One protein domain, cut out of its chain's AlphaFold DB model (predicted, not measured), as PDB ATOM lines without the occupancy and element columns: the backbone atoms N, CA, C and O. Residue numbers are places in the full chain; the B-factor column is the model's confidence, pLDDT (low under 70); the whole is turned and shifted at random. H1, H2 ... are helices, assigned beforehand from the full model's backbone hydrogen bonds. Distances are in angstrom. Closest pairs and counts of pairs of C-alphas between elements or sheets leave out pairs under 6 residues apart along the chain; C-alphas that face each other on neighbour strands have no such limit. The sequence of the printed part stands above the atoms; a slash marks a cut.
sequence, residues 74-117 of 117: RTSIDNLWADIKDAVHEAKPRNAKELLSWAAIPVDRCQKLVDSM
ATOM      1  N   ARG A  74      10.012 -21.360  19.055       54.56
ATOM      2  CA  ARG A  74      11.082 -22.280  18.664       54.56
ATOM      3  C   ARG A  74      12.148 -21.544  17.872       54.56
ATOM      4  O   ARG A  74      11.866 -20.950  16.830       54.56
ATOM      5  N   THR A  75      13.380 -21.612  18.353       61.72
ATOM      6  CA  THR A  75      14.498 -21.025  17.626       61.72
ATOM      7  C   THR A  75      14.578 -21.663  16.232       61.72
ATOM      8  O   THR A  75      14.216 -22.825  16.040       61.72
ATOM      9  N   SER A  76      15.067 -20.935  15.229       64.19
ATOM     10  CA  SER A  76      15.331 -21.491  13.892       64.19
ATOM     11  C   SER A  76      16.235 -22.727  13.963       64.19
ATOM     12  O   SER A  76      16.123 -23.624  13.132       64.19
ATOM     13  N   ILE A  77      17.061 -22.811  15.011       68.25
ATOM     14  CA  ILE A  77      17.860 -23.976  15.396       68.25
ATOM     15  C   ILE A  77      16.979 -25.165  15.807       68.25
ATOM     16  O   ILE A  77      17.223 -26.268  15.332       68.25
ATOM     17  N   ASP A  78      15.944 -24.979  16.629       73.38
ATOM     18  CA  ASP A  78      15.017 -26.058  17.006       73.38
ATOM     19  C   ASP A  78      14.253 -26.610  15.798       73.38
ATOM     20  O   ASP A  78      14.075 -27.825  15.678       73.38
ATOM     21  N   ASN A  79      13.840 -25.730  14.880       74.94
ATOM     22  CA  ASN A  79      13.194 -26.132  13.629       74.94
ATOM     23  C   ASN A  79      14.168 -26.898  12.719       74.94
ATOM     24  O   ASN A  79      13.807 -27.935  12.170       74.94
ATOM     25  N   LEU A  80      15.425 -26.456  12.634       75.38
ATOM     26  CA  LEU A  80      16.473 -27.175  11.907       75.38
ATOM     27  C   LEU A  80      16.744 -28.558  12.515       75.38
ATOM     28  O   LEU A  80      16.912 -29.539  11.796       75.38
ATOM     29  N   TRP A  81      16.757 -28.661  13.846       76.12
ATOM     30  CA  TRP A  81      16.903 -29.938  14.540       76.12
ATOM     31  C   TRP A  81      15.721 -30.874  14.314       76.12
ATOM     32  O   TRP A  81      15.923 -32.088  14.322       76.12
ATOM     33  N   ALA A  82      14.503 -30.350  14.156       80.25
ATOM     34  CA  ALA A  82      13.344 -31.150  13.772       80.25
ATOM     35  C   ALA A  82      13.536 -31.730  12.364       80.25
ATOM     36  O   ALA A  82      13.511 -32.950  12.226       80.25
ATOM     37  N   ASP A  83      13.883 -30.889  11.384       76.25
ATOM     38  CA  ASP A  83      14.158 -31.324  10.008       76.25
ATOM     39  C   ASP A  83      15.271 -32.400   9.967       76.25
ATOM     40  O   ASP A  83      15.154 -33.406   9.269       76.25
ATOM     41  N   ILE A  84      16.343 -32.238  10.759       79.56
ATOM     42  CA  ILE A  84      17.423 -33.238  10.873       79.56
ATOM     43  C   ILE A  84      16.915 -34.541  11.492       79.56
ATOM     44  O   ILE A  84      17.287 -35.618  11.031       79.56
ATOM     45  N   LYS A  85      16.113 -34.465  12.560       81.56
ATOM     46  CA  LYS A  85      15.579 -35.655  13.238       81.56
ATOM     47  C   LYS A  85      14.688 -36.464  12.304       81.56
ATOM     48  O   LYS A  85      14.847 -37.684  12.258       81.56
ATOM     49  N   ASP A  86      13.819 -35.794  11.556       82.56
ATOM     50  CA  ASP A  86      12.924 -36.431  10.591       82.56
ATOM     51  C   ASP A  86      13.729 -37.094   9.474       82.56
ATOM     52  O   ASP A  86      13.549 -38.282   9.206       82.56
ATOM     53  N   ALA A  87      14.715 -36.380   8.922       78.56
ATOM     54  CA  ALA A  87      15.603 -36.930   7.910       78.56
ATOM     55  C   ALA A  87      16.331 -38.178   8.446       78.56
ATOM     56  O   ALA A  87      16.166 -39.270   7.913       78.56
ATOM     57  N   VAL A  88      17.047 -38.075   9.570       81.81
ATOM     58  CA  VAL A  88      17.772 -39.209  10.177       81.81
ATOM     59  C   VAL A  88      16.854 -40.407  10.444       81.81
ATOM     60  O   VAL A  88      17.267 -41.554  10.244       81.81
ATOM     61  N   HIS A  89      15.618 -40.159  10.878       82.00
ATOM     62  CA  HIS A  89      14.629 -41.207  11.093       82.00
ATOM     63  C   HIS A  89      14.250 -41.926   9.788       82.00
ATOM     64  O   HIS A  89      14.093 -43.150   9.791       82.00
ATOM     65  N   GLU A  90      14.145 -41.205   8.672       80.56
ATOM     66  CA  GLU A  90      13.759 -41.768   7.377       80.56
ATOM     67  C   GLU A  90      14.789 -42.745   6.802       80.56
ATOM     68  O   GLU A  90      14.405 -43.866   6.461       80.56
ATOM     69  N   ALA A  91      16.082 -42.401   6.727       80.44
ATOM     70  CA  ALA A  91      17.076 -43.313   6.121       80.44
ATOM     71  C   ALA A  91      17.905 -44.127   7.111       80.44
ATOM     72  O   ALA A  91      18.810 -44.838   6.680       80.44
ATOM     73  N   LYS A  92      17.549 -44.109   8.404       84.00
ATOM     74  CA  LYS A  92      17.926 -45.142   9.392       84.00
ATOM     75  C   LYS A  92      19.411 -45.540   9.314       84.00
ATOM     76  O   LYS A  92      19.720 -46.712   9.071       84.00
ATOM     77  N   PRO A  93      20.332 -44.576   9.490       81.12
ATOM     78  CA  PRO A  93      21.756 -44.826   9.320       81.12
ATOM     79  C   PRO A  93      22.242 -45.878  10.319       81.12
ATOM     80  O   PRO A  93      21.881 -45.856  11.499       81.12
ATOM     81  N   ARG A  94      23.086 -46.801   9.858       82.56
ATOM     82  CA  ARG A  94      23.591 -47.925  10.670       82.56
ATOM     83  C   ARG A  94      24.917 -47.617  11.355       82.56
ATOM     84  O   ARG A  94      25.344 -48.353  12.240       82.56
ATOM     85  N   ASN A  95      25.592 -46.552  10.936       82.00
ATOM     86  CA  ASN A  95      26.887 -46.141  11.462       82.00
ATOM     87  C   ASN A  95      27.020 -44.608  11.480       82.00
ATOM     88  O   ASN A  95      26.283 -43.884  10.812       82.00
ATOM     89  N   ALA A  96      27.991 -44.104  12.245       74.81
ATOM     90  CA  ALA A  96      28.220 -42.664  12.389       74.81
ATOM     91  C   ALA A  96      28.575 -41.969  11.061       74.81
ATOM     92  O   ALA A  96      28.281 -40.790  10.884       74.81
ATOM     93  N   LYS A  97      29.182 -42.695  10.112       74.69
ATOM     94  CA  LYS A  97      29.550 -42.162   8.795       74.69
ATOM     95  C   LYS A  97      28.311 -41.872   7.942       74.69
ATOM     96  O   LYS A  97      28.240 -40.815   7.327       74.69
ATOM     97  N   GLU A  98      27.327 -42.767   7.964       71.00
ATOM     98  CA  GLU A  98      26.013 -42.576   7.340       71.00
ATOM     99  C   GLU A  98      25.191 -41.506   8.057       71.00
ATOM    100  O   GLU A  98      24.429 -40.803   7.412       71.00
ATOM    101  N   LEU A  99      25.367 -41.319   9.371       73.69
ATOM    102  CA  LEU A  99      24.719 -40.229  10.111       73.69
ATOM    103  C   LEU A  99      25.266 -38.843   9.708       73.69
ATOM    104  O   LEU A  99      24.534 -37.857   9.696       73.69
ATOM    105  N   LEU A 100      26.543 -38.758   9.334       65.25
ATOM    106  CA  LEU A 100      27.182 -37.508   8.910       65.25
ATOM    107  C   LEU A 100      26.792 -37.071   7.486       65.25
ATOM    108  O   LEU A 100      26.898 -35.885   7.176       65.25
ATOM    109  N   SER A 101      26.314 -37.978   6.623       61.56
ATOM    110  CA  SER A 101      25.893 -37.617   5.257       61.56
ATOM    111  C   SER A 101      24.555 -36.868   5.192       61.56
ATOM    112  O   SER A 101      24.242 -36.276   4.164       61.56
ATOM    113  N   TRP A 102      23.804 -36.818   6.296       58.06
ATOM    114  CA  TRP A 102      22.540 -36.077   6.442       58.06
ATOM    115  C   TRP A 102      22.695 -34.559   6.514       58.06
ATOM    116  O   TRP A 102      21.709 -33.830   6.574       58.06
ATOM    117  N   ALA A 103      23.928 -34.058   6.470       59.53
ATOM    118  CA  ALA A 103      24.235 -32.633   6.503       59.53
ATOM    119  C   ALA A 103      23.743 -31.841   5.265       59.53
ATOM    120  O   ALA A 103      24.053 -30.657   5.133       59.53
ATOM    121  N   ALA A 104      22.994 -32.460   4.349       63.06
ATOM    122  CA  ALA A 104      22.524 -31.860   3.104       63.06
ATOM    123  C   ALA A 104      21.231 -31.034   3.264       63.06
ATOM    124  O   ALA A 104      20.375 -31.055   2.382       63.06
ATOM    125  N   ILE A 105      21.084 -30.284   4.362       67.88
ATOM    126  CA  ILE A 105      19.968 -29.340   4.495       67.88
ATOM    127  C   ILE A 105      20.145 -28.262   3.422       67.88
ATOM    128  O   ILE A 105      21.192 -27.598   3.387       67.88
ATOM    129  N   PRO A 106      19.172 -28.087   2.518       71.69
ATOM    130  CA  PRO A 106      19.345 -27.165   1.418       71.69
ATOM    131  C   PRO A 106      19.333 -25.722   1.936       71.69
ATOM    132  O   PRO A 106      18.658 -25.360   2.900       71.69
ATOM    133  N   VAL A 107      20.163 -24.884   1.313       68.62
ATOM    134  CA  VAL A 107      20.439 -23.516   1.781       68.62
ATOM    135  C   VAL A 107      19.172 -22.653   1.786       68.62
ATOM    136  O   VAL A 107      19.039 -21.766   2.627       68.62
ATOM    137  N   ASP A 108      18.228 -22.929   0.884       72.00
ATOM    138  CA  ASP A 108      16.940 -22.238   0.817       72.00
ATOM    139  C   ASP A 108      16.078 -22.499   2.060       72.00
ATOM    140  O   ASP A 108      15.380 -21.595   2.516       72.00
ATOM    141  N   ARG A 109      16.155 -23.700   2.649       73.12
ATOM    142  CA  ARG A 109      15.454 -24.027   3.895       73.12
ATOM    143  C   ARG A 109      16.004 -23.206   5.053       73.12
ATOM    144  O   ARG A 109      15.223 -22.610   5.790       73.12
ATOM    145  N   CYS A 110      17.328 -23.100   5.164       68.56
ATOM    146  CA  CYS A 110      17.968 -22.246   6.165       68.56
ATOM    147  C   CYS A 110      17.578 -20.772   5.988       68.56
ATOM    148  O   CYS A 110      17.301 -20.099   6.974       68.56
ATOM    149  N   GLN A 111      17.510 -20.280   4.746       70.06
ATOM    150  CA  GLN A 111      17.091 -18.903   4.469       70.06
ATOM    151  C   GLN A 111      15.631 -18.663   4.879       70.06
ATOM    152  O   GLN A 111      15.363 -17.708   5.595       70.06
ATOM    153  N   LYS A 112      14.707 -19.567   4.524       74.25
ATOM    154  CA  LYS A 112      13.292 -19.479   4.932       74.25
ATOM    155  C   LYS A 112      13.124 -19.450   6.450       74.25
ATOM    156  O   LYS A 112      12.284 -18.714   6.949       74.25
ATOM    157  N   LEU A 113      13.917 -20.242   7.177       69.50
ATOM    158  CA  LEU A 113      13.885 -20.255   8.639       69.50
ATOM    159  C   LEU A 113      14.375 -18.932   9.229       69.50
ATOM    160  O   LEU A 113      13.787 -18.467  10.197       69.50
ATOM    161  N   VAL A 114      15.409 -18.321   8.646       67.88
ATOM    162  CA  VAL A 114      15.907 -17.000   9.065       67.88
ATOM    163  C   VAL A 114      14.897 -15.899   8.746       67.88
ATOM    164  O   VAL A 114      14.684 -15.030   9.580       67.88
ATOM    165  N   ASP A 115      14.252 -15.956   7.581       68.88
ATOM    166  CA  ASP A 115      13.259 -14.962   7.157       68.88
ATOM    167  C   ASP A 115      11.939 -15.068   7.945       68.88
ATOM    168  O   ASP A 115      11.150 -14.127   7.950       68.88
ATOM    169  N   SER A 116      11.684 -16.213   8.592       66.69
ATOM    170  CA  SER A 116      10.503 -16.447   9.437       66.69
ATOM    171  C   SER A 116      10.657 -16.020  10.904       66.69
ATOM    172  O   SER A 116       9.698 -16.172  11.661       66.69
ATOM    173  N   MET A 117      11.843 -15.552  11.312       62.31
ATOM    174  CA  MET A 117      12.127 -15.038  12.664       62.31
ATOM    175  C   MET A 117      11.893 -13.536  12.760       62.31
ATOM    176  O   MET A 117      11.483 -13.100  13.857       62.31
TER     177      MET A 117
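AT A GLANCE: This is residues 74 to 117 of the 117 residues of an uncharacterized protein of Fundulus heteroclitus (UniProt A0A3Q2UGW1). One long helix, H1, makes one side of an elongated hairpin-like loop; past its end the chain folds back as two short helices, H2 near the last part of H1 and H3 near its first part. The 44 printed residues, with H1, H2 and H3 in that order, are all helix in class, only just loose, close to compact, with a radius of gyration of the C-alphas of 11.6 A. The spans are 35 by 19 by 14 A.

IN THESE COORDINATES: Find C-alpha 76 at (15.331, -21.491, 13.892); from there H1, residues 76 to 91, runs 23.2 A. Next come H2, residues 96 to 103, 12.3 A, and H3, residues 107 to 115, 12.4 A, ending at (13.259, -14.962, 7.157).

HOW THE PARTS SIT: H1 touches H2 with residues 84 to 88 alone, at a steep tilt of 52 degrees, opposite ways; look at the closest C-alphas, Val 88 and Trp 102, 6.8 A apart. H1 touches H3 with residues 76 to 80 alone, opposite ways, at a shallow tilt of 33 degrees, only just short of steep; the closest C-alphas are Ser 76 and Leu 113, 5.6 A. H2 and H3 are apart. Every O i to N i+4 pair is within hydrogen-bond range in H1 and H3; H2 has 1 of 4, and 3 of 5 O i to N i+3 pairs.

THE WHOLE: The farthest C-alphas, Arg 94 and Met 117, are 34.9 A apart. The printed part has no cut, and both links are tight. Look for pLDDT under 70 in 17 residues, among them 74 to 77, 100 to 105 and 113 to 117.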